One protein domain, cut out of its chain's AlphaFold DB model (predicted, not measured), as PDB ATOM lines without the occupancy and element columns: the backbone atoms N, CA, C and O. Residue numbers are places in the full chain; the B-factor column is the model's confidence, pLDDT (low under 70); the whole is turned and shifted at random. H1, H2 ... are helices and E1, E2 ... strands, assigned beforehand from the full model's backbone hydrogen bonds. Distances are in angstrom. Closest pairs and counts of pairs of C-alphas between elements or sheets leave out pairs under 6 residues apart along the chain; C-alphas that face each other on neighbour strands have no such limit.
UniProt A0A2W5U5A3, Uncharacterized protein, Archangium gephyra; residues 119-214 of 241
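What this domain is: This is residues 119 to 214 of the 241 residues of an uncharacterized protein of Archangium gephyra (UniProt A0A2W5U5A3). A small twisted sheet of three strands, E4, E3 and E5, makes the core, with H2 packed over one face and H1 over the other; the hairpin of E1 and E2 sits beside this core, near H1 and E5. Residues 201 to 214, of which 202 to 212 belong to H3, stick out from the body as an arm. The printed part has 96 residues, with five named strands and three named helices in the order E1 E2 H1 E3 E4 H2 E5 H3, and its class is mixed, helices and strands. Both sheets, E4 - E3 - E5 and E1 - E2, are antiparallel. The whole is compact, with a radius of gyration of the C-alphas of 13.9 A and spans of 41 by 34 by 32 A.

Where its parts are: Start at C-alpha 126, at (212.373, 285.939, 160.771), where E1, residues 126 to 131, begins its 16.7 A run. E2, residues 137 to 142, covers 15.6 A, and H1, residues 144 to 152, 12.2 A. Look next for E3, residues 155 to 161, 18.7 A long, and E4, residues 166 to 172, 18.9 A long. H2, residues 173 to 182, begins at (201.598, 268.541, 161.828) and spans 14.4 A. E5 is short, residues 187 to 190, 7.1 A. H3, residues 202 to 212, runs 14.9 A to C-alpha 212 at (227.540, 277.712, 142.198).

How they stand to each other: Begin with inner strand E3. In the hairpin of E3 and E4, find N 156 and O 171 within hydrogen-bond range at 2.8 A; on its other side, E5 brings O 189 to 2.9 A from N 157. The sheet is only just strongly twisted, its C-alphas up to 4.2 A off the best plane. H2 is on it at a height over the sheet of 9.1 A, and the C-alphas of Lys 180 and Val 187 are the closest of H2 and E5, 5.9 A apart. E4, H2 and E5 form a split strand-helix-strand unit, two strands running the same way with E3 between them, and its crossover is right-handed. H1 is on the opposite face at 9.6 A, which gives three layers, helices on both faces of a sheet. In the hairpin of E1 and E2, N 128 and O 140 are 2.8 A apart; the closest C-alphas of E1 and E5, Phe 130 and Phe 189, are 7.3 A apart. Every O i to N i+4 pair is within hydrogen-bond range in H1 and H3, and 5 of 6 are in H2.

The domain as a whole: The two C-alphas farthest apart, Ala 174 and Glu 214, are 42.3 A apart. The printed part has no cut, and its one long link runs from E5 to H3. Look for low confidence at residues 197 to 214, among others; the mean pLDDT of the printed part is 77.4.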
ATOM      1  N   VAL A 119     196.882 278.195 159.796       85.88
ATOM      2  CA  VAL A 119     197.345 279.112 160.838       85.88
ATOM      3  C   VAL A 119     197.734 280.437 160.172       85.88
ATOM      4  O   VAL A 119     198.518 280.414 159.215       85.88
ATOM      5  N   PRO A 120     197.212 281.589 160.635       80.56
ATOM      6  CA  PRO A 120     197.620 282.892 160.128       80.56
ATOM      7  C   PRO A 120     199.133 283.081 160.260       80.56
ATOM      8  O   PRO A 120     199.715 282.911 161.333       80.56
ATOM      9  N   THR A 121     199.777 283.423 159.150       73.06
ATOM     10  CA  THR A 121     201.161 283.890 159.152       73.06
ATOM     11  C   THR A 121     201.148 285.363 159.523       73.06
ATOM     12  O   THR A 121     200.772 286.201 158.699       73.06
ATOM     13  N   ASP A 122     201.539 285.676 160.752       66.69
ATOM     14  CA  ASP A 122     201.844 287.051 161.118       66.69
ATOM     15  C   ASP A 122     203.197 287.429 160.512       66.69
ATOM     16  O   ASP A 122     204.135 286.628 160.514       66.69
ATOM     17  N   VAL A 123     203.287 288.648 159.975       69.44
ATOM     18  CA  VAL A 123     204.530 289.237 159.453       69.44
ATOM     19  C   VAL A 123     205.529 289.404 160.598       69.44
ATOM     20  O   VAL A 123     205.611 290.446 161.244       69.44
ATOM     21  N   GLY A 124     206.254 288.329 160.891       62.72
ATOM     22  CA  GLY A 124     207.346 288.307 161.848       62.72
ATOM     23  C   GLY A 124     208.692 288.576 161.179       62.72
ATOM     24  O   GLY A 124     208.869 288.402 159.974       62.72
ATOM     25  N   ALA A 125     209.658 289.024 161.978       71.25
ATOM     26  CA  ALA A 125     210.964 289.473 161.502       71.25
ATOM     27  C   ALA A 125     211.854 288.349 160.930       71.25
ATOM     28  O   ALA A 125     212.866 288.648 160.291       71.25
ATOM     29  N   THR A 126     211.511 287.070 161.133       81.25
ATOM     30  CA  THR A 126     212.373 285.939 160.771       81.25
ATOM     31  C   THR A 126     212.027 285.398 159.380       81.25
ATOM     32  O   THR A 126     210.924 284.887 159.164       81.25
ATOM     33  N   PRO A 127     212.956 285.467 158.407       85.56
ATOM     34  CA  PRO A 127     212.757 284.850 157.106       85.56
ATOM     35  C   PRO A 127     212.975 283.336 157.189       85.56
ATOM     36  O   PRO A 127     214.051 282.871 157.551       85.56
ATOM     37  N   PHE A 128     211.974 282.566 156.780       85.00
ATOM     38  CA  PHE A 128     212.074 281.128 156.577       85.00
ATOM     39  C   PHE A 128     212.154 280.815 155.083       85.00
ATOM     40  O   PHE A 128     211.323 281.269 154.289       85.00
ATOM     41  N   TYR A 129     213.162 280.039 154.693       85.56
ATOM     42  CA  TYR A 129     213.370 279.631 153.307       85.56
ATOM     43  C   TYR A 129     212.935 278.189 153.114       85.56
ATOM     44  O   TYR A 129     213.284 277.312 153.896       85.56
ATOM     45  N   PHE A 130     212.205 277.937 152.036       84.12
ATOM     46  CA  PHE A 130     211.796 276.589 151.670       84.12
ATOM     47  C   PHE A 130     211.787 276.422 150.152       84.12
ATOM     48  O   PHE A 130     211.728 277.391 149.387       84.12
ATOM     49  N   VAL A 131     211.840 275.173 149.702       82.56
ATOM     50  CA  VAL A 131     211.897 274.831 148.280       82.56
ATOM     51  C   VAL A 131     210.498 274.487 147.756       82.56
ATOM     52  O   VAL A 131     209.730 273.747 148.365       82.56
ATOM     53  N   THR A 132     210.139 275.054 146.606       79.44
ATOM     54  CA  THR A 132     208.874 274.768 145.901       79.44
ATOM     55  C   THR A 132     208.979 273.547 144.984       79.44
ATOM     56  O   THR A 132     210.075 273.116 144.651       79.44
ATOM     57  N   ARG A 133     207.847 273.065 144.436       75.56
ATOM     58  CA  ARG A 133     207.799 271.970 143.437       75.56
ATOM     59  C   ARG A 133     208.749 272.142 142.245       75.56
ATOM     60  O   ARG A 133     209.138 271.154 141.638       75.56
ATOM     61  N   LYS A 134     209.069 273.383 141.860       75.50
ATOM     62  CA  LYS A 134     209.974 273.692 140.737       75.50
ATOM     63  C   LYS A 134     211.430 273.886 141.188       75.50
ATOM     64  O   LYS A 134     212.179 274.557 140.487       75.50
ATOM     65  N   ASN A 135     211.803 273.391 142.371       77.81
ATOM     66  CA  ASN A 135     213.114 273.586 142.996       77.81
ATOM     67  C   ASN A 135     213.548 275.060 143.090       77.81
ATOM     68  O   ASN A 135     214.732 275.391 142.987       77.81
ATOM     69  N   LYS A 136     212.569 275.957 143.285       81.38
ATOM     70  CA  LYS A 136     212.806 277.382 143.554       81.38
ATOM     71  C   LYS A 136     212.708 277.645 145.048       81.38
ATOM     72  O   LYS A 136     211.695 277.277 145.646       81.38
ATOM     73  N   LEU A 137     213.714 278.320 145.595       84.31
ATOM     74  CA  LEU A 137     213.693 278.875 146.945       84.31
ATOM     75  C   LEU A 137     212.627 279.973 147.024       84.31
ATOM     76  O   LEU A 137     212.601 280.892 146.204       84.31
ATOM     77  N   ARG A 138     211.728 279.865 147.999       85.06
ATOM     78  CA  ARG A 138     210.794 280.922 148.383       85.06
ATOM     79  C   ARG A 138     211.061 281.322 149.823       85.06
ATOM     80  O   ARG A 138     211.501 280.509 150.629       85.06
ATOM     81  N   ARG A 139     210.779 282.589 150.110       86.25
ATOM     82  CA  ARG A 139     210.861 283.180 151.441       86.25
ATOM     83  C   ARG A 139     209.452 283.329 152.006       86.25
ATOM     84  O   ARG A 139     208.562 283.808 151.301       86.25
ATOM     85  N   LEU A 140     209.279 282.929 153.257       84.12
ATOM     86  CA  LEU A 140     208.112 283.187 154.094       84.12
ATOM     87  C   LEU A 140     208.576 284.015 155.292       84.12
ATOM     88  O   LEU A 140     209.643 283.750 155.834       84.12
ATOM     89  N   GLU A 141     207.817 285.028 155.683       85.50
ATOM     90  CA  GLU A 141     208.114 285.817 156.881       85.50
ATOM     91  C   GLU A 141     207.278 285.268 158.027       85.50
ATOM     92  O   GLU A 141     206.064 285.128 157.891       85.50
ATOM     93  N   LEU A 142     207.952 284.878 159.105       86.38
ATOM     94  CA  LEU A 142     207.366 284.158 160.224       86.38
ATOM     95  C   LEU A 142     207.761 284.802 161.543       86.38
ATOM     96  O   LEU A 142     208.808 285.439 161.673       86.38
ATOM     97  N   THR A 143     206.924 284.584 162.549       87.62
ATOM     98  CA  THR A 143     207.284 284.894 163.934       87.62
ATOM     99  C   THR A 143     208.321 283.897 164.454       87.62
ATOM    100  O   THR A 143     208.358 282.742 164.031       87.62
ATOM    101  N   GLU A 144     209.149 284.314 165.413       86.50
ATOM    102  CA  GLU A 144     210.161 283.434 166.019       86.50
ATOM    103  C   GLU A 144     209.544 282.188 166.670       86.50
ATOM    104  O   GLU A 144     210.117 281.101 166.613       86.50
ATOM    105  N   ALA A 145     208.354 282.323 167.265       87.75
ATOM    106  CA  ALA A 145     207.623 281.202 167.846       87.75
ATOM    107  C   ALA A 145     207.214 280.179 166.775       87.75
ATOM    108  O   ALA A 145     207.434 278.983 166.950       87.75
ATOM    109  N   GLN A 146     206.691 280.646 165.637       87.06
ATOM    110  CA  GLN A 146     206.329 279.780 164.512       87.06
ATOM    111  C   GLN A 146     207.558 279.138 163.860       87.06
ATOM    112  O   GLN A 146     207.498 277.975 163.472       87.06
ATOM    113  N   ALA A 147     208.678 279.862 163.768       84.62
ATOM    114  CA  ALA A 147     209.935 279.310 163.272       84.62
ATOM    115  C   ALA A 147     210.409 278.139 164.148       84.62
ATOM    116  O   ALA A 147     210.675 277.059 163.628       84.62
ATOM    117  N   LYS A 148     210.385 278.301 165.478       87.44
ATOM    118  CA  LYS A 148     210.699 277.212 166.420       87.44
ATOM    119  C   LYS A 148     209.733 276.035 166.308       87.44
ATOM    120  O   LYS A 148     210.163 274.898 166.430       87.44
ATOM    121  N   GLN A 149     208.450 276.284 166.055       87.56
ATOM    122  CA  GLN A 149     207.454 275.224 165.851       87.56
ATOM    123  C   GLN A 149     207.630 274.479 164.521       87.56
ATOM    124  O   GLN A 149     207.331 273.292 164.426       87.56
ATOM    125  N   LEU A 150     208.123 275.153 163.481       87.19
ATOM    126  CA  LEU A 150     208.536 274.496 162.241       87.19
ATOM    127  C   LEU A 150     209.802 273.663 162.461       87.19
ATOM    128  O   LEU A 150     209.889 272.536 161.980       87.19
ATOM    129  N   GLU A 151     210.764 274.188 163.218       84.56
ATOM    130  CA  GLU A 151     211.982 273.468 163.593       84.56
ATOM    131  C   GLU A 151     211.692 272.262 164.490       84.56
ATOM    132  O   GLU A 151     212.290 271.212 164.286       84.56
ATOM    133  N   SER A 152     210.758 272.360 165.437       86.25
ATOM    134  CA  SER A 152     210.338 271.226 166.271       86.25
ATOM    135  C   SER A 152     209.441 270.235 165.526       86.25
ATOM    136  O   SER A 152     209.287 269.100 165.972       86.25
ATOM    137  N   GLY A 153     208.861 270.645 164.392       84.44
ATOM    138  CA  GLY A 153     207.962 269.818 163.592       84.44
ATOM    139  C   GLY A 153     206.497 269.850 164.012       84.44
ATOM    140  O   GLY A 153     205.723 269.032 163.524       84.44
ATOM    141  N   GLU A 154     206.103 270.765 164.900       87.50
ATOM    142  CA  GLU A 154     204.701 270.994 165.282       87.50
ATOM    143  C   GLU A 154     203.896 271.658 164.158       87.50
ATOM    144  O   GLU A 154     202.698 271.395 163.994       87.50
ATOM    145  N   LEU A 155     204.561 272.496 163.361       88.94
ATOM    146  CA  LEU A 155     204.005 273.129 162.171       88.94
ATOM    147  C   LEU A 155     204.625 272.554 160.897       88.94
ATOM    148  O   LEU A 155     205.756 272.068 160.873       88.94
ATOM    149  N   ALA A 156     203.869 272.656 159.812       88.62
ATOM    150  CA  ALA A 156     204.262 272.235 158.481       88.62
ATOM    151  C   ALA A 156     203.879 273.297 157.444       88.62
ATOM    152  O   ALA A 156     202.885 274.011 157.598       88.62
ATOM    153  N   VAL A 157     204.647 273.365 156.353       87.94
ATOM    154  CA  VAL A 157     204.326 274.214 155.196       87.94
ATOM    155  C   VAL A 157     203.651 273.356 154.136       87.94
ATOM    156  O   VAL A 157     204.243 272.402 153.622       87.94
ATOM    157  N   VAL A 158     202.418 273.718 153.784       87.19
ATOM    158  CA  VAL A 158     201.589 272.997 152.812       87.19
ATOM    159  C   VAL A 158     201.230 273.914 151.643       87.19
ATOM    160  O   VAL A 158     200.984 275.111 151.805       87.19
ATOM    161  N   GLU A 159     201.224 273.347 150.438       84.94
ATOM    162  CA  GLU A 159     200.746 274.001 149.225       84.94
ATOM    163  C   GLU A 159     199.215 274.027 149.204       84.94
ATOM    164  O   GLU A 159     198.569 272.983 149.289       84.94
ATOM    165  N   ARG A 160     198.636 275.214 149.020       80.56
ATOM    166  CA  ARG A 160     197.218 275.365 148.705       80.56
ATOM    167  C   ARG A 160     197.023 275.211 147.197       80.56
ATOM    168  O   ARG A 160     197.520 276.056 146.448       80.56
ATOM    169  N   PRO A 161     196.307 274.172 146.727       70.75
ATOM    170  CA  PRO A 161     195.986 274.035 145.315       70.75
ATOM    171  C   PRO A 161     194.850 275.006 144.960       70.75
ATOM    172  O   PRO A 161     193.688 274.610 144.859       70.75
ATOM    173  N   ASP A 162     195.160 276.292 144.798       70.44
ATOM    174  CA  ASP A 162     194.220 277.274 144.252       70.44
ATOM    175  C   ASP A 162     194.400 277.385 142.723       70.44
ATOM    176  O   ASP A 162     195.523 277.308 142.219       70.44
ATOM    177  N   PRO A 163     193.298 277.507 141.953       62.56
ATOM    178  CA  PRO A 163     193.323 277.397 140.490       62.56
ATOM    179  C   PRO A 163     194.174 278.477 139.802       62.56
ATOM    180  O   PRO A 163     194.698 278.223 138.719       62.56
ATOM    181  N   ASP A 164     194.362 279.632 140.448       62.06
ATOM    182  CA  ASP A 164     195.087 280.775 139.878       62.06
ATOM    183  C   ASP A 164     196.460 281.027 140.523       62.06
ATOM    184  O   ASP A 164     197.321 281.671 139.916       62.06
ATOM    185  N   LYS A 165     196.693 280.551 141.757       71.06
ATOM    186  CA  LYS A 165     197.923 280.818 142.523       71.06
ATOM    187  C   LYS A 165     198.281 279.653 143.438       71.06
ATOM    188  O   LYS A 165     197.440 279.103 144.129       71.06
ATOM    189  N   ILE A 166     199.571 279.336 143.489       71.19
ATOM    190  CA  ILE A 166     200.124 278.334 144.399       71.19
ATOM    191  C   ILE A 166     200.562 279.041 145.686       71.19
ATOM    192  O   ILE A 166     201.722 279.442 145.848       71.19
ATOM    193  N   GLU A 167     199.604 279.271 146.578       80.94
ATOM    194  CA  GLU A 167     199.863 279.870 147.886       80.94
ATOM    195  C   GLU A 167     200.374 278.819 148.874       80.94
ATOM    196  O   GLU A 167     200.157 277.619 148.714       80.94
ATOM    197  N   HIS A 168     201.144 279.270 149.859       82.88
ATOM    198  CA  HIS A 168     201.751 278.393 150.856       82.88
ATOM    199  C   HIS A 168     201.201 278.811 152.206       82.88
ATOM    200  O   HIS A 168     201.250 279.994 152.538       82.88
ATOM    201  N   ALA A 169     200.654 277.849 152.934       85.38
ATOM    202  CA  ALA A 169     200.027 278.067 154.224       85.38
ATOM    203  C   ALA A 169     200.729 277.232 155.295       85.38
ATOM    204  O   ALA A 169     201.270 276.158 155.009       85.38
ATOM    205  N   LEU A 170     200.703 277.741 156.524       88.75
ATOM    206  CA  LEU A 170     201.107 276.983 157.697       88.75
ATOM    207  C   LEU A 170     199.936 276.150 158.189       88.75
ATOM    208  O   LEU A 170     198.818 276.649 158.317       88.75
ATOM    209  N   VAL A 171     200.211 274.888 158.479       90.25
ATOM    210  CA  VAL A 171     199.219 273.930 158.959       90.25
ATOM    211  C   VAL A 171     199.845 273.106 160.094       90.25
ATOM    212  O   VAL A 171     201.041 272.808 160.026       90.25
ATOM    213  N   PRO A 172     199.084 272.706 161.129       92.31
ATOM    214  CA  PRO A 172     199.580 271.798 162.164       92.31
ATOM    215  C   PRO A 172     200.028 270.439 161.607       92.31
ATOM    216  O   PRO A 172     199.440 269.919 160.654       92.31
ATOM    217  N   ALA A 173     201.012 269.814 162.256       89.56
ATOM    218  CA  ALA A 173     201.598 268.541 161.828       89.56
ATOM    219  C   ALA A 173     200.573 267.406 161.651       89.56
ATOM    220  O   ALA A 173     200.640 266.657 160.678       89.56
ATOM    221  N   ALA A 174     199.576 267.315 162.539       89.38
ATOM    222  CA  ALA A 174     198.528 266.294 162.465       89.38
ATOM    223  C   ALA A 174     197.725 266.356 161.153       89.38
ATOM    224  O   ALA A 174     197.381 265.330 160.571       89.38
ATOM    225  N   ILE A 175     197.454 267.566 160.660       88.44
ATOM    226  CA  ILE A 175     196.742 267.765 159.394       88.44
ATOM    227  C   ILE A 175     197.701 267.593 158.218       88.44
ATOM    228  O   ILE A 175     197.317 267.042 157.190       88.44
ATOM    229  N   ALA A 176     198.968 267.987 158.367       86.88
ATOM    230  CA  ALA A 176     199.980 267.746 157.347       86.88
ATOM    231  C   ALA A 176     200.142 266.248 157.030       86.88
ATOM    232  O   ALA A 176     200.312 265.892 155.868       86.88
ATOM    233  N   GLU A 177     200.010 265.357 158.015       87.56
ATOM    234  CA  GLU A 177     199.993 263.904 157.786       87.56
ATOM    235  C   GLU A 177     198.786 263.446 156.963       87.56
ATOM    236  O   GLU A 177     198.937 262.653 156.031       87.56
ATOM    237  N   GLN A 178     197.599 263.984 157.250       85.44
ATOM    238  CA  GLN A 178     196.389 263.699 156.473       85.44
ATOM    239  C   GLN A 178     196.538 264.192 155.033       85.44
ATOM    240  O   GLN A 178     196.226 263.475 154.084       85.44
ATOM    241  N   VAL A 179     197.088 265.395 154.860       86.44
ATOM    242  CA  VAL A 179     197.369 265.962 153.541       86.44
ATOM    243  C   VAL A 179     198.418 265.128 152.805       86.44
ATOM    244  O   VAL A 179     198.223 264.845 151.626       86.44
ATOM    245  N   LYS A 180     199.473 264.660 153.484       86.25
ATOM    246  CA  LYS A 180     200.487 263.761 152.910       86.25
ATOM    247  C   LYS A 180     199.879 262.435 152.450       86.25
ATOM    248  O   LYS A 180     200.265 261.936 151.397       86.25
ATOM    249  N   ALA A 181     198.928 261.882 153.205       86.88
ATOM    250  CA  ALA A 181     198.242 260.637 152.856       86.88
ATOM    251  C   ALA A 181     197.356 260.775 151.605       86.88
ATOM    252  O   ALA A 181     197.247 259.834 150.822       86.88
ATOM    253  N   ILE A 182     196.746 261.946 151.399       84.62
ATOM    254  CA  ILE A 182     195.936 262.252 150.207       84.62
ATOM    255  C   ILE A 182     196.843 262.572 149.012       84.62
ATOM    256  O   ILE A 182     196.635 262.076 147.905       84.62
ATOM    257  N   SER A 183     197.845 263.421 149.232       78.75
ATOM    258  CA  SER A 183     198.798 263.866 148.226       78.75
ATOM    259  C   SER A 183     200.129 264.197 148.884       78.75
ATOM    260  O   SER A 183     200.322 265.273 149.454       78.75
ATOM    261  N   GLU A 184     201.103 263.307 148.708       82.44
ATOM    262  CA  GLU A 184     202.481 263.534 149.154       82.44
ATOM    263  C   GLU A 184     203.062 264.823 148.565       82.44
ATOM    264  O   GLU A 184     203.857 265.516 149.193       82.44
ATOM    265  N   ARG A 185     202.600 265.198 147.369       79.69
ATOM    266  CA  ARG A 185     203.050 266.415 146.708       79.69
ATOM    267  C   ARG A 185     202.617 267.651 147.481       79.69
ATOM    268  O   ARG A 185     203.349 268.622 147.434       79.69
ATOM    269  N   ALA A 186     201.465 267.679 148.140       82.62
ATOM    270  CA  ALA A 186     200.948 268.916 148.724       82.62
ATOM    271  C   ALA A 186     201.750 269.400 149.943       82.62
ATOM    272  O   ALA A 186     201.832 270.605 150.176       82.62
ATOM    273  N   VAL A 187     202.395 268.500 150.685       86.19
ATOM    274  CA  VAL A 187     203.252 268.873 151.819       86.19
ATOM    275  C   VAL A 187     204.630 269.271 151.306       86.19
ATOM    276  O   VAL A 187     205.228 268.557 150.502       86.19
ATOM    277  N   ARG A 188     205.140 270.428 151.740       83.06
ATOM    278  CA  ARG A 188     206.462 270.916 151.320       83.06
ATOM    279  C   ARG A 188     207.502 270.875 152.393       83.06
ATOM    280  O   ARG A 188     208.636 270.553 152.079       83.06
ATOM    281  N   PHE A 189     207.115 271.181 153.616       85.31
ATOM    282  CA  PHE A 189     208.013 271.104 154.745       85.31
ATOM    283  C   PHE A 189     207.292 270.426 155.900       85.31
ATOM    284  O   PHE A 189     206.221 270.881 156.300       85.31
ATOM    285  N   LEU A 190     207.869 269.340 156.403       85.00
ATOM    286  CA  LEU A 190     207.423 268.634 157.597       85.00
ATOM    287  C   LEU A 190     208.663 268.080 158.293       85.00
ATOM    288  O   LEU A 190     209.332 267.195 157.754       85.00
ATOM    289  N   ASN A 191     208.967 268.587 159.484       83.12
ATOM    290  CA  ASN A 191     210.101 268.116 160.270       83.12
ATOM    291  C   ASN A 191     209.664 267.100 161.327       83.12
ATOM    292  O   ASN A 191     209.649 267.405 162.510       83.12
ATOM    293  N   LYS A 192     209.288 265.886 160.916       77.25
ATOM    294  CA  LYS A 192     208.999 264.804 161.868       77.25
ATOM    295  C   LYS A 192     210.137 263.791 161.882       77.25
ATOM    296  O   LYS A 192     210.663 263.427 160.825       77.25
ATOM    297  N   GLU A 193     210.497 263.308 163.068       63.50
ATOM    298  CA  GLU A 193     211.462 262.220 163.230       63.50
ATOM    299  C   GLU A 193     211.033 261.007 162.383       63.50
ATOM    300  O   GLU A 193     209.909 260.518 162.492       63.50
ATOM    301  N   GLY A 194     211.899 260.574 161.462       65.69
ATOM    302  CA  GLY A 194     211.640 259.467 160.529       65.69
ATOM    303  C   GLY A 194     210.915 259.829 159.222       65.69
ATOM    304  O   GLY A 194     210.886 259.009 158.308       65.69
ATOM    305  N   ALA A 195     210.373 261.042 159.081       67.81
ATOM    306  CA  ALA A 195     209.665 261.478 157.874       67.81
ATOM    307  C   ALA A 195     209.934 262.957 157.548       67.81
ATOM    308  O   ALA A 195     208.999 263.726 157.310       67.81
ATOM    309  N   LYS A 196     211.214 263.342 157.531       75.50
ATOM    310  CA  LYS A 196     211.661 264.680 157.128       75.50
ATOM    311  C   LYS A 196     211.304 264.920 155.659       75.50
ATOM    312  O   LYS A 196     211.837 264.259 154.773       75.50
ATOM    313  N   VAL A 197     210.389 265.850 155.401       68.75
ATOM    314  CA  VAL A 197     209.983 266.272 154.051       68.75
ATOM    315  C   VAL A 197     210.397 267.727 153.869       68.75
ATOM    316  O   VAL A 197     210.143 268.543 154.751       68.75
ATOM    317  N   GLY A 198     211.018 268.058 152.733       63.94
ATOM    318  CA  GLY A 198     211.393 269.439 152.399       63.94
ATOM    319  C   GLY A 198     212.803 269.863 152.786       63.94
ATOM    320  O   GLY A 198     213.176 271.005 152.525       63.94
ATOM    321  N   PHE A 199     213.579 268.963 153.380       66.81
ATOM    322  CA  PHE A 199     215.008 269.157 153.583       66.81
ATOM    323  C   PHE A 199     215.734 268.674 152.330       66.81
ATOM    324  O   PHE A 199     215.573 267.519 151.940       66.81
ATOM    325  N   LEU A 200     216.496 269.567 151.696       63.78
ATOM    326  CA  LEU A 200     217.509 269.156 150.726       63.78
ATOM    327  C   LEU A 200     218.516 268.286 151.483       63.78
ATOM    328  O   LEU A 200     218.916 268.650 152.592       63.78
ATOM    329  N   SER A 201     218.889 267.137 150.928       56.09
ATOM    330  CA  SER A 201     219.975 266.348 151.508       56.09
ATOM    331  C   SER A 201     221.285 267.133 151.405       56.09
ATOM    332  O   SER A 201     221.461 267.942 150.490       56.09
ATOM    333  N   ASP A 202     222.223 266.891 152.322       52.81
ATOM    334  CA  ASP A 202     223.540 267.543 152.284       52.81
ATOM    335  C   ASP A 202     224.244 267.328 150.932       52.81
ATOM    336  O   ASP A 202     224.963 268.204 150.456       52.81
ATOM    337  N   ASP A 203     223.967 266.211 150.253       57.44
ATOM    338  CA  ASP A 203     224.455 265.924 148.903       57.44
ATOM    339  C   ASP A 203     223.849 266.840 147.827       57.44
ATOM    340  O   ASP A 203     224.562 267.271 146.922       57.44
ATOM    341  N   GLU A 204     222.565 267.195 147.922       63.94
ATOM    342  CA  GLU A 204     221.905 268.129 146.998       63.94
ATOM    343  C   GLU A 204     222.340 269.577 147.242       63.94
ATOM    344  O   GLU A 204     222.513 270.348 146.293       63.94
ATOM    345  N   ILE A 205     222.562 269.943 148.509       63.06
ATOM    346  CA  ILE A 205     223.128 271.244 148.881       63.06
ATOM    347  C   ILE A 205     224.564 271.344 148.360       63.06
ATOM    348  O   ILE A 205     224.908 272.341 147.731       63.06
ATOM    349  N   ASN A 206     225.377 270.299 148.537       61.19
ATOM    350  CA  ASN A 206     226.753 270.254 148.046       61.19
ATOM    351  C   ASN A 206     226.840 270.201 146.519       61.19
ATOM    352  O   ASN A 206     227.714 270.843 145.946       61.19
ATOM    353  N   ALA A 207     225.950 269.475 145.838       65.88
ATOM    354  CA  ALA A 207     225.883 269.475 144.379       65.88
ATOM    355  C   ALA A 207     225.570 270.876 143.845       65.88
ATOM    356  O   ALA A 207     226.215 271.340 142.910       65.88
ATOM    357  N   ARG A 208     224.650 271.593 144.498       61.22
ATOM    358  CA  ARG A 208     224.280 272.953 144.104       61.22
ATOM    359  C   ARG A 208     225.295 274.013 144.529       61.22
ATOM    360  O   ARG A 208     225.429 275.021 143.846       61.22
ATOM    361  N   ALA A 209     226.021 273.788 145.623       60.25
ATOM    362  CA  ALA A 209     227.166 274.605 146.013       60.25
ATOM    363  C   ALA A 209     228.322 274.428 145.020       60.25
ATOM    364  O   ALA A 209     228.908 275.417 144.608       60.25
ATOM    365  N   LYS A 210     228.586 273.199 144.558       57.88
ATOM    366  CA  LYS A 210     229.564 272.923 143.492       57.88
ATOM    367  C   LYS A 210     229.156 273.533 142.151       57.88
ATOM    368  O   LYS A 210     230.005 274.059 141.453       57.88
ATOM    369  N   GLU A 211     227.865 273.524 141.823       54.94
ATOM    370  CA  GLU A 211     227.325 274.181 140.623       54.94
ATOM    371  C   GLU A 211     227.366 275.723 140.724       54.94
ATOM    372  O   GLU A 211     227.393 276.416 139.713       54.94
ATOM    373  N   ALA A 212     227.393 276.276 141.942       54.00
ATOM    374  CA  ALA A 212     227.540 277.712 142.198       54.00
ATOM    375  C   ALA A 212     229.005 278.174 142.343       54.00
ATOM    376  O   ALA A 212     229.256 279.378 142.289       54.00
ATOM    377  N   ASP A 213     229.942 277.239 142.529       46.25
ATOM    378  CA  ASP A 213     231.384 277.472 142.706       46.25
ATOM    379  C   ASP A 213     232.203 277.006 141.485       46.25
ATOM    380  O   ASP A 213     233.431 277.016 141.518       46.25
ATOM    381  N   GLU A 214     231.550 276.623 140.376       41.69
ATOM    382  CA  GLU A 214     232.199 276.654 139.065       41.69
ATOM    383  C   GLU A 214     232.365 278.128 138.660       41.69
ATOM    384  O   GLU A 214     231.375 278.806 138.356       41.69
TER     385      GLU A 214